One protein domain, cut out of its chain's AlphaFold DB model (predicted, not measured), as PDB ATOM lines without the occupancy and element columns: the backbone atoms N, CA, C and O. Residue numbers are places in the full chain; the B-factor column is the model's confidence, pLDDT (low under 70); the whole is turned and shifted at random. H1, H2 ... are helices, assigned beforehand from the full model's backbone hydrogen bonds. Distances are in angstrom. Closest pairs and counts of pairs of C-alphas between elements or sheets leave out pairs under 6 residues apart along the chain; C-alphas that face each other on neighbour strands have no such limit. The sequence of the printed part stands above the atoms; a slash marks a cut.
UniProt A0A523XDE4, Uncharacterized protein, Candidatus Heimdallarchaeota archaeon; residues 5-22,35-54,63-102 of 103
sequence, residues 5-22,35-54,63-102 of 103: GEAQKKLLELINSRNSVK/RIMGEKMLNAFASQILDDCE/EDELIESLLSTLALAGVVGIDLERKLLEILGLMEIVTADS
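What this domain is: This is residues 5 to 22, 35 to 54 and 63 to 102 of the 103 residues of an uncharacterized protein of Candidatus Heimdallarchaeota archaeon (UniProt A0A523XDE4). Look for H1 and H2 crossing as an X, H4 running past the first part of both, and H3 as an arm off H4's first end, sticking out with its residues 63 to 72 and 75 to 80. The printed part has 78 residues, four named helices, H1 to H4, and no named strand: all helix. It is only just loose, close to compact, with radius of gyration of the C-alphas 14.3 A and spans 39 by 29 by 22 A.

Where its parts are: Find C-alpha 5 at (103.501, 102.261, 120.833); H1 runs to residue 22, 26.7 A. H2 is residues 35 to 53, 27.2 A; H3, 63 to 80, 25.9 A; H4, 84 to 100, 23.9 A, ending at (95.578, 85.461, 131.637).

How they stand to each other: H1 touches H2 about perpendicular, 74 degrees, closest C-alphas Ile 15 and Ala 46, 4.8 A. With 3 pairs of C-alphas within 8 A each, H4 only just touches H1 (Ala 7 and Leu 92 closest, 7.6 A) and H2 (Gly 38 and Val 98, 7.5 A). H3 is close to H4 but not clearly touching, Ala 77 to Leu 84 closest at 6.9 A, and apart from H1 and H2. O i to N i+4 pairs are within hydrogen-bond range throughout H2, H3 and H4, and 13 of 14 in H1.

The domain as a whole: C-alphas 22 and 35 are 17.5 A apart across one cut, 54 and 63 15.0 A across another. H3 to H4 is a tight link. Residues 19 to 22, 35 and 97 to 102 have pLDDT under 70.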
ATOM      1  N   GLY A   5     104.911 102.347 121.224       85.50
ATOM      2  CA  GLY A   5     103.501 102.261 120.833       85.50
ATOM      3  C   GLY A   5     102.844 100.922 121.187       85.50
ATOM      4  O   GLY A   5     101.704 100.890 121.645       85.50
ATOM      5  N   GLU A   6     103.559  99.804 121.042       85.25
ATOM      6  CA  GLU A   6     103.049  98.492 121.467       85.25
ATOM      7  C   GLU A   6     102.900  98.402 122.988       85.25
ATOM      8  O   GLU A   6     101.907  97.859 123.475       85.25
ATOM      9  N   ALA A   7     103.852  98.955 123.744       86.62
ATOM     10  CA  ALA A   7     103.765  99.009 125.198       86.62
ATOM     11  C   ALA A   7     102.587  99.878 125.666       86.62
ATOM     12  O   ALA A   7     101.811  99.438 126.513       86.62
ATOM     13  N   GLN A   8     102.400 101.058 125.064       88.94
ATOM     14  CA  GLN A   8     101.250 101.931 125.325       88.94
ATOM     15  C   GLN A   8      99.929 101.199 125.079       88.94
ATOM     16  O   GLN A   8      99.049 101.211 125.937       88.94
ATOM     17  N   LYS A   9      99.809 100.498 123.944       88.12
ATOM     18  CA  LYS A   9      98.606  99.730 123.609       88.12
ATOM     19  C   LYS A   9      98.306  98.643 124.645       88.12
ATOM     20  O   LYS A   9      97.177  98.566 125.122       88.12
ATOM     21  N   LYS A  10      99.300  97.835 125.026       84.75
ATOM     22  CA  LYS A  10      99.121  96.765 126.025       84.75
ATOM     23  C   LYS A  10      98.731  97.305 127.402       84.75
ATOM     24  O   LYS A  10      97.875  96.733 128.073       84.75
ATOM     25  N   LEU A  11      99.344  98.410 127.828       87.69
ATOM     26  CA  LEU A  11      99.013  99.058 129.098       87.69
ATOM     27  C   LEU A  11      97.593  99.632 129.080       87.69
ATOM     28  O   LEU A  11      96.855  99.450 130.045       87.69
ATOM     29  N   LEU A  12      97.182 100.246 127.968       88.75
ATOM     30  CA  LEU A  12      95.821 100.747 127.785       88.75
ATOM     31  C   LEU A  12      94.785  99.612 127.814       88.75
ATOM     32  O   LEU A  12      93.765  99.728 128.492       88.75
ATOM     33  N   GLU A  13      95.047  98.498 127.127       86.00
ATOM     34  CA  GLU A  13      94.197  97.300 127.171       86.00
ATOM     35  C   GLU A  13      94.041  96.773 128.606       86.00
ATOM     36  O   GLU A  13      92.926  96.459 129.034       86.00
ATOM     37  N   LEU A  14      95.126  96.749 129.387       83.38
ATOM     38  CA  LEU A  14      95.081  96.355 130.792       83.38
ATOM     39  C   LEU A  14      94.236  97.319 131.634       83.38
ATOM     40  O   LEU A  14      93.344  96.860 132.350       83.38
ATOM     41  N   ILE A  15      94.474  98.629 131.530       84.06
ATOM     42  CA  ILE A  15      93.715  99.655 132.267       84.06
ATOM     43  C   ILE A  15      92.217  99.532 131.957       84.06
ATOM     44  O   ILE A  15      91.391  99.489 132.873       84.06
ATOM     45  N   ASN A  16      91.861  99.385 130.681       83.25
ATOM     46  CA  ASN A  16      90.474  99.233 130.247       83.25
ATOM     47  C   ASN A  16      89.850  97.932 130.766       83.25
ATOM     48  O   ASN A  16      88.763  97.963 131.343       83.25
ATOM     49  N   SER A  17      90.551  96.798 130.641       78.38
ATOM     50  CA  SER A  17      90.047  95.500 131.112       78.38
ATOM     51  C   SER A  17      89.723  95.512 132.609       78.38
ATOM     52  O   SER A  17      88.678  95.014 133.023       78.38
ATOM     53  N   ARG A  18      90.561  96.145 133.438       74.75
ATOM     54  CA  ARG A  18      90.363  96.202 134.894       74.75
ATOM     55  C   ARG A  18      89.249  97.161 135.308       74.75
ATOM     56  O   ARG A  18      88.582  96.903 136.308       74.75
ATOM     57  N   ASN A  19      88.986  98.207 134.527       69.81
ATOM     58  CA  ASN A  19      87.851  99.096 134.771       69.81
ATOM     59  C   ASN A  19      86.513  98.494 134.325       69.81
ATOM     60  O   ASN A  19      85.520  98.639 135.039       69.81
ATOM     61  N   SER A  20      86.482  97.745 133.219       61.22
ATOM     62  CA  SER A  20      85.274  97.033 132.772       61.22
ATOM     63  C   SER A  20      84.884  95.867 133.694       61.22
ATOM     64  O   SER A  20      83.700  95.576 133.855       61.22
ATOM     65  N   VAL A  21      85.853  95.229 134.367       54.78
ATOM     66  CA  VAL A  21      85.616  94.107 135.303       54.78
ATOM     67  C   VAL A  21      84.897  94.532 136.596       54.78
ATOM     68  O   VAL A  21      84.355  93.674 137.290       54.78
ATOM     69  N   LYS A  22      84.757  95.837 136.890       52.38
ATOM     70  CA  LYS A  22      83.921  96.318 138.014       52.38
ATOM     71  C   LYS A  22      82.434  95.904 137.905       52.38
ATOM     72  O   LYS A  22      81.703  96.099 138.871       52.38
ATOM     73  N   ARG A  35      98.281  86.361 144.857       69.19
ATOM     74  CA  ARG A  35      97.412  86.700 143.734       69.19
ATOM     75  C   ARG A  35      96.432  87.821 144.073       69.19
ATOM     76  O   ARG A  35      96.289  88.750 143.288       69.19
ATOM     77  N   ILE A  36      95.809  87.773 145.253       74.88
ATOM     78  CA  ILE A  36      94.932  88.859 145.730       74.88
ATOM     79  C   ILE A  36      95.709  90.177 145.785       74.88
ATOM     80  O   ILE A  36      95.189  91.219 145.393       74.88
ATOM     81  N   MET A  37      96.955  90.132 146.263       74.69
ATOM     82  CA  MET A  37      97.816  91.308 146.322       74.69
ATOM     83  C   MET A  37      98.142  91.841 144.921       74.69
ATOM     84  O   MET A  37      97.962  93.030 144.678       74.69
ATOM     85  N   GLY A  38      98.541  90.972 143.985       76.31
ATOM     86  CA  GLY A  38      98.825  91.364 142.601       76.31
ATOM     87  C   GLY A  38      97.621  91.988 141.889       76.31
ATOM     88  O   GLY A  38      97.742  93.060 141.304       76.31
ATOM     89  N   GLU A  39      96.436  91.380 142.008       76.88
ATOM     90  CA  GLU A  39      95.193  91.929 141.447       76.88
ATOM     91  C   GLU A  39      94.852  93.299 142.057       76.88
ATOM     92  O   GLU A  39      94.499  94.227 141.330       76.88
ATOM     93  N   LYS A  40      95.005  93.466 143.379       80.06
ATOM     94  CA  LYS A  40      94.793  94.762 144.043       80.06
ATOM     95  C   LYS A  40      95.772  95.829 143.562       80.06
ATOM     96  O   LYS A  40      95.344  96.955 143.339       80.06
ATOM     97  N   MET A  41      97.050  95.487 143.396       80.00
ATOM     98  CA  MET A  41      98.065  96.426 142.909       80.00
ATOM     99  C   MET A  41      97.775  96.872 141.474       80.00
ATOM    100  O   MET A  41      97.837  98.063 141.194       80.00
ATOM    101  N   LEU A  42      97.393  95.948 140.587       82.56
ATOM    102  CA  LEU A  42      97.030  96.286 139.207       82.56
ATOM    103  C   LEU A  42      95.740  97.115 139.129       82.56
ATOM    104  O   LEU A  42      95.667  98.048 138.337       82.56
ATOM    105  N   ASN A  43      94.744  96.817 139.969       82.62
ATOM    106  CA  ASN A  43      93.514  97.610 140.045       82.62
ATOM    107  C   ASN A  43      93.776  99.022 140.585       82.62
ATOM    108  O   ASN A  43      93.225  99.983 140.056       82.62
ATOM    109  N   ALA A  44      94.613  99.151 141.618       84.69
ATOM    110  CA  ALA A  44      95.025 100.446 142.154       84.69
ATOM    111  C   ALA A  44      95.800 101.257 141.109       84.69
ATOM    112  O   ALA A  44      95.490 102.425 140.909       84.69
ATOM    113  N   PHE A  45      96.735 100.623 140.398       86.00
ATOM    114  CA  PHE A  45      97.453 101.247 139.289       86.00
ATOM    115  C   PHE A  45      96.491 101.755 138.206       86.00
ATOM    116  O   PHE A  45      96.546 102.921 137.839       86.00
ATOM    117  N   ALA A  46      95.570 100.910 137.733       84.81
ATOM    118  CA  ALA A  46      94.618 101.296 136.696       84.81
ATOM    119  C   ALA A  46      93.663 102.416 137.139       84.81
ATOM    120  O   ALA A  46      93.309 103.257 136.319       84.81
ATOM    121  N   SER A  47      93.248 102.432 138.412       85.44
ATOM    122  CA  SER A  47      92.426 103.518 138.961       85.44
ATOM    123  C   SER A  47      93.214 104.820 139.015       85.44
ATOM    124  O   SER A  47      92.741 105.816 138.494       85.44
ATOM    125  N   GLN A  48      94.436 104.785 139.559       86.94
ATOM    126  CA  GLN A  48      95.276 105.971 139.688       86.94
ATOM    127  C   GLN A  48      95.550 106.617 138.330       86.94
ATOM    128  O   GLN A  48      95.417 107.822 138.206       86.94
ATOM    129  N   ILE A  49      95.873 105.826 137.300       88.31
ATOM    130  CA  ILE A  49      96.126 106.374 135.960       88.31
ATOM    131  C   ILE A  49      94.881 107.057 135.385       88.31
ATOM    132  O   ILE A  49      95.012 108.093 134.746       88.31
ATOM    133  N   LEU A  50      93.683 106.505 135.598       84.56
ATOM    134  CA  LEU A  50      92.456 107.163 135.146       84.56
ATOM    135  C   LEU A  50      92.159 108.439 135.931       84.56
ATOM    136  O   LEU A  50      91.772 109.431 135.322       84.56
ATOM    137  N   ASP A  51      92.358 108.410 137.248       85.56
ATOM    138  CA  ASP A  51      92.178 109.579 138.107       85.56
ATOM    139  C   ASP A  51      93.171 110.689 137.707       85.56
ATOM    140  O   ASP A  51      92.795 111.852 137.609       85.56
ATOM    141  N   ASP A  52      94.416 110.326 137.379       83.56
ATOM    142  CA  ASP A  52      95.447 111.250 136.892       83.56
ATOM    143  C   ASP A  52      95.133 111.788 135.484       83.56
ATOM    144  O   ASP A  52      95.611 112.860 135.124       83.56
ATOM    145  N   CYS A  53      94.336 111.078 134.675       81.81
ATOM    146  CA  CYS A  53      93.864 111.579 133.382       81.81
ATOM    147  C   CYS A  53      92.785 112.660 133.516       81.81
ATOM    148  O   CYS A  53      92.631 113.472 132.597       81.81
ATOM    149  N   GLU A  54      92.033 112.697 134.621       79.12
ATOM    150  CA  GLU A  54      90.987 113.699 134.811       79.12
ATOM    151  C   GLU A  54      91.597 115.110 134.850       79.12
ATOM    152  O   GLU A  54      92.339 115.483 135.755       79.12
ATOM    153  N   GLU A  63     101.501 117.265 126.428       89.88
ATOM    154  CA  GLU A  63     102.359 116.595 125.445       89.88
ATOM    155  C   GLU A  63     103.841 116.880 125.720       89.88
ATOM    156  O   GLU A  63     104.649 115.948 125.780       89.88
ATOM    157  N   ASP A  64     104.180 118.147 125.959       93.19
ATOM    158  CA  ASP A  64     105.547 118.577 126.249       93.19
ATOM    159  C   ASP A  64     106.039 117.975 127.574       93.19
ATOM    160  O   ASP A  64     107.136 117.417 127.632       93.19
ATOM    161  N   GLU A  65     105.206 117.985 128.617       91.06
ATOM    162  CA  GLU A  65     105.548 117.402 129.922       91.06
ATOM    163  C   GLU A  65     105.823 115.891 129.841       91.06
ATOM    164  O   GLU A  65     106.792 115.388 130.425       91.06
ATOM    165  N   LEU A  66     105.012 115.149 129.079       91.12
ATOM    166  CA  LEU A  66     105.219 113.716 128.866       91.12
ATOM    167  C   LEU A  66     106.524 113.441 128.109       91.12
ATOM    168  O   LEU A  66     107.244 112.494 128.447       91.12
ATOM    169  N   ILE A  67     106.853 114.266 127.113       92.75
ATOM    170  CA  ILE A  67     108.106 114.158 126.355       92.75
ATOM    171  C   ILE A  67     109.309 114.458 127.254       92.75
ATOM    172  O   ILE A  67     110.275 113.691 127.256       92.75
ATOM    173  N   GLU A  68     109.261 115.526 128.050       94.31
ATOM    174  CA  GLU A  68     110.338 115.889 128.978       94.31
ATOM    175  C   GLU A  68     110.580 114.799 130.031       94.31
ATOM    176  O   GLU A  68     111.730 114.428 130.306       94.31
ATOM    177  N   SER A  69     109.503 114.230 130.573       93.69
ATOM    178  CA  SER A  69     109.563 113.114 131.520       93.69
ATOM    179  C   SER A  69     110.165 111.856 130.884       93.69
ATOM    180  O   SER A  69     111.054 111.217 131.467       93.69
ATOM    181  N   LEU A  70     109.760 111.527 129.651       92.62
ATOM    182  CA  LEU A  70     110.314 110.403 128.894       92.62
ATOM    183  C   LEU A  70     111.817 110.586 128.651       92.62
ATOM    184  O   LEU A  70     112.599 109.677 128.934       92.62
ATOM    185  N   LEU A  71     112.234 111.760 128.173       94.81
ATOM    186  CA  LEU A  71     113.641 112.073 127.913       94.81
ATOM    187  C   LEU A  71     114.485 111.983 129.187       94.81
ATOM    188  O   LEU A  71     115.541 111.345 129.184       94.81
ATOM    189  N   SER A  72     113.997 112.564 130.284       96.00
ATOM    190  CA  SER A  72     114.672 112.538 131.584       96.00
ATOM    191  C   SER A  72     114.846 111.107 132.098       96.00
ATOM    192  O   SER A  72     115.929 110.729 132.552       96.00
ATOM    193  N   THR A  73     113.807 110.281 131.965       95.00
ATOM    194  CA  THR A  73     113.821 108.876 132.389       95.00
ATOM    195  C   THR A  73     114.789 108.037 131.553       95.00
ATOM    196  O   THR A  73     115.573 107.265 132.108       95.00
ATOM    197  N   LEU A  74     114.784 108.211 130.227       93.69
ATOM    198  CA  LEU A  74     115.708 107.522 129.321       93.69
ATOM    199  C   LEU A  74     117.166 107.905 129.609       93.69
ATOM    200  O   LEU A  74     118.031 107.030 129.687       93.69
ATOM    201  N   ALA A  75     117.440 109.196 129.812       96.06
ATOM    202  CA  ALA A  75     118.776 109.682 130.145       96.06
ATOM    203  C   ALA A  75     119.266 109.109 131.481       96.06
ATOM    204  O   ALA A  75     120.386 108.600 131.567       96.06
ATOM    205  N   LEU A  76     118.414 109.132 132.510       96.62
ATOM    206  CA  LEU A  76     118.738 108.580 133.823       96.62
ATOM    207  C   LEU A  76     119.029 107.077 133.749       96.62
ATOM    208  O   LEU A  76     120.022 106.616 134.312       96.62
ATOM    209  N   ALA A  77     118.209 106.314 133.027       95.19
ATOM    210  CA  ALA A  77     118.451 104.891 132.827       95.19
ATOM    211  C   ALA A  77     119.793 104.629 132.131       95.19
ATOM    212  O   ALA A  77     120.531 103.741 132.557       95.19
ATOM    213  N   GLY A  78     120.154 105.446 131.136       95.56
ATOM    214  CA  GLY A  78     121.467 105.396 130.492       95.56
ATOM    215  C   GLY A  78     122.622 105.628 131.472       95.56
ATOM    216  O   GLY A  78     123.600 104.885 131.451       95.56
ATOM    217  N   VAL A  79     122.492 106.604 132.377       96.50
ATOM    218  CA  VAL A  79     123.503 106.906 133.410       96.50
ATOM    219  C   VAL A  79     123.647 105.769 134.425       96.50
ATOM    220  O   VAL A  79     124.761 105.441 134.831       96.50
ATOM    221  N   VAL A  80     122.536 105.155 134.836       96.50
ATOM    222  CA  VAL A  80     122.525 104.072 135.838       96.50
ATOM    223  C   VAL A  80     122.843 102.702 135.212       96.50
ATOM    224  O   VAL A  80     123.114 101.741 135.929       96.50
ATOM    225  N   GLY A  81     122.855 102.595 133.879       94.50
ATOM    226  CA  GLY A  81     123.099 101.340 133.165       94.50
ATOM    227  C   GLY A  81     121.895 100.393 133.179       94.50
ATOM    228  O   GLY A  81     122.060  99.174 133.220       94.50
ATOM    229  N   ILE A  82     120.679 100.945 133.182       93.88
ATOM    230  CA  ILE A  82     119.429 100.181 133.153       93.88
ATOM    231  C   ILE A  82     118.962 100.026 131.706       93.88
ATOM    232  O   ILE A  82     118.694 101.002 131.012       93.88
ATOM    233  N   ASP A  83     118.787  98.777 131.279       92.06
ATOM    234  CA  ASP A  83     118.139  98.440 130.012       92.06
ATOM    235  C   ASP A  83     116.610  98.493 130.174       92.06
ATOM    236  O   ASP A  83     115.970  97.531 130.619       92.06
ATOM    237  N   LEU A  84     116.030  99.655 129.860       89.19
ATOM    238  CA  LEU A  84     114.588  99.883 129.958       89.19
ATOM    239  C   LEU A  84     113.786  99.032 128.973       89.19
ATOM    240  O   LEU A  84     112.686  98.614 129.324       89.19
ATOM    241  N   GLU A  85     114.314  98.735 127.783       89.00
ATOM    242  CA  GLU A  85     113.599  97.916 126.797       89.00
ATOM    243  C   GLU A  85     113.421  96.492 127.328       89.00
ATOM    244  O   GLU A  85     112.306  95.959 127.367       89.00
ATOM    245  N   ARG A  86     114.505  95.892 127.828       89.06
ATOM    246  CA  ARG A  86     114.443  94.571 128.453       89.06
ATOM    247  C   ARG A  86     113.533  94.564 129.679       89.06
ATOM    248  O   ARG A  86     112.758  93.625 129.855       89.06
ATOM    249  N   LYS A  87     113.605  95.591 130.529       89.25
ATOM    250  CA  LYS A  87     112.761  95.673 131.731       89.25
ATOM    251  C   LYS A  87     111.284  95.825 131.394       89.25
ATOM    252  O   LYS A  87     110.453  95.181 132.029       89.25
ATOM    253  N   LEU A  88     110.961  96.615 130.377       87.62
ATOM    254  CA  LEU A  88     109.598  96.780 129.891       87.62
ATOM    255  C   LEU A  88     109.034  95.457 129.360       87.62
ATOM    256  O   LEU A  88     107.911  95.096 129.698       87.62
ATOM    257  N   LEU A  89     109.829  94.691 128.606       86.25
ATOM    258  CA  LEU A  89     109.463  93.346 128.148       86.25
ATOM    259  C   LEU A  89     109.175  92.385 129.308       86.25
ATOM    260  O   LEU A  89     108.163  91.685 129.289       86.25
ATOM    261  N   GLU A  90     110.050  92.359 130.317       87.69
ATOM    262  CA  GLU A  90     109.879  91.527 131.513       87.69
ATOM    263  C   GLU A  90     108.571  91.877 132.245       87.69
ATOM    264  O   GLU A  90     107.790  90.986 132.577       87.69
ATOM    265  N   ILE A  91     108.295  93.170 132.443       84.25
ATOM    266  CA  ILE A  91     107.090  93.645 133.137       84.25
ATOM    267  C   ILE A  91     105.824  93.324 132.338       84.25
ATOM    268  O   ILE A  91     104.879  92.780 132.904       84.25
ATOM    269  N   LEU A  92     105.805  93.601 131.031       83.38
ATOM    270  CA  LEU A  92     104.648  93.302 130.183       83.38
ATOM    271  C   LEU A  92     104.338  91.799 130.162       83.38
ATOM    272  O   LEU A  92     103.173  91.423 130.258       83.38
ATOM    273  N   GLY A  93     105.363  90.942 130.119       81.12
ATOM    274  CA  GLY A  93     105.179  89.491 130.214       81.12
ATOM    275  C   GLY A  93     104.590  89.052 131.559       81.12
ATOM    276  O   GLY A  93     103.681  88.226 131.602       81.12
ATOM    277  N   LEU A  94     105.048  89.639 132.670       78.88
ATOM    278  CA  LEU A  94     104.469  89.375 133.994       78.88
ATOM    279  C   LEU A  94     103.006  89.833 134.082       78.88
ATOM    280  O   LEU A  94     102.176  89.138 134.667       78.88
ATOM    281  N   MET A  95     102.676  90.978 133.483       73.25
ATOM    282  CA  MET A  95     101.310  91.504 133.449       73.25
ATOM    283  C   MET A  95     100.372  90.611 132.633       73.25
ATOM    284  O   MET A  95      99.247  90.358 133.068       73.25
ATOM    285  N   GLU A  96     100.830  90.088 131.494       72.38
ATOM    286  CA  GLU A  96     100.077  89.116 130.692       72.38
ATOM    287  C   GLU A  96      99.770  87.846 131.487       72.38
ATOM    288  O   GLU A  96      98.627  87.402 131.479       72.38
ATOM    289  N   ILE A  97     100.735  87.314 132.243       69.69
ATOM    290  CA  ILE A  97     100.533  86.120 133.082       69.69
ATOM    291  C   ILE A  97      99.463  86.379 134.148       69.69
ATOM    292  O   ILE A  97      98.503  85.620 134.262       69.69
ATOM    293  N   VAL A  98      99.574  87.484 134.895       66.69
ATOM    294  CA  VAL A  98      98.604  87.818 135.954       66.69
ATOM    295  C   VAL A  98      97.203  88.056 135.378       66.69
ATOM    296  O   VAL A  98      96.201  87.778 136.038       66.69
ATOM    297  N   THR A  99      97.105  88.558 134.146       65.38
ATOM    298  CA  THR A  99      95.823  88.841 133.480       65.38
ATOM    299  C   THR A  99      95.210  87.591 132.844       65.38
ATOM    300  O   THR A  99      94.018  87.356 133.026       65.38
ATOM    301  N   ALA A 100      96.011  86.742 132.196       63.09
ATOM    302  CA  ALA A 100      95.578  85.461 131.637       63.09
ATOM    303  C   ALA A 100      95.111  84.497 132.732       63.09
ATOM    304  O   ALA A 100      94.055  83.893 132.602       63.09
ATOM    305  N   ASP A 101      95.821  84.439 133.861       49.97
ATOM    306  CA  ASP A 101      95.409  83.634 135.011       49.97
ATOM    307  C   ASP A 101      94.108  84.143 135.663       49.97
ATOM    308  O   ASP A 101      93.498  83.410 136.444       49.97
ATOM    309  N   SER A 102      93.708  85.401 135.407       47.38
ATOM    310  CA  SER A 102      92.464  86.036 135.888       47.38
ATOM    311  C   SER A 102      91.230  85.760 135.024       47.38
ATOM    312  O   SER A 102      90.130  86.073 135.483       47.38
TER     313      SER A 102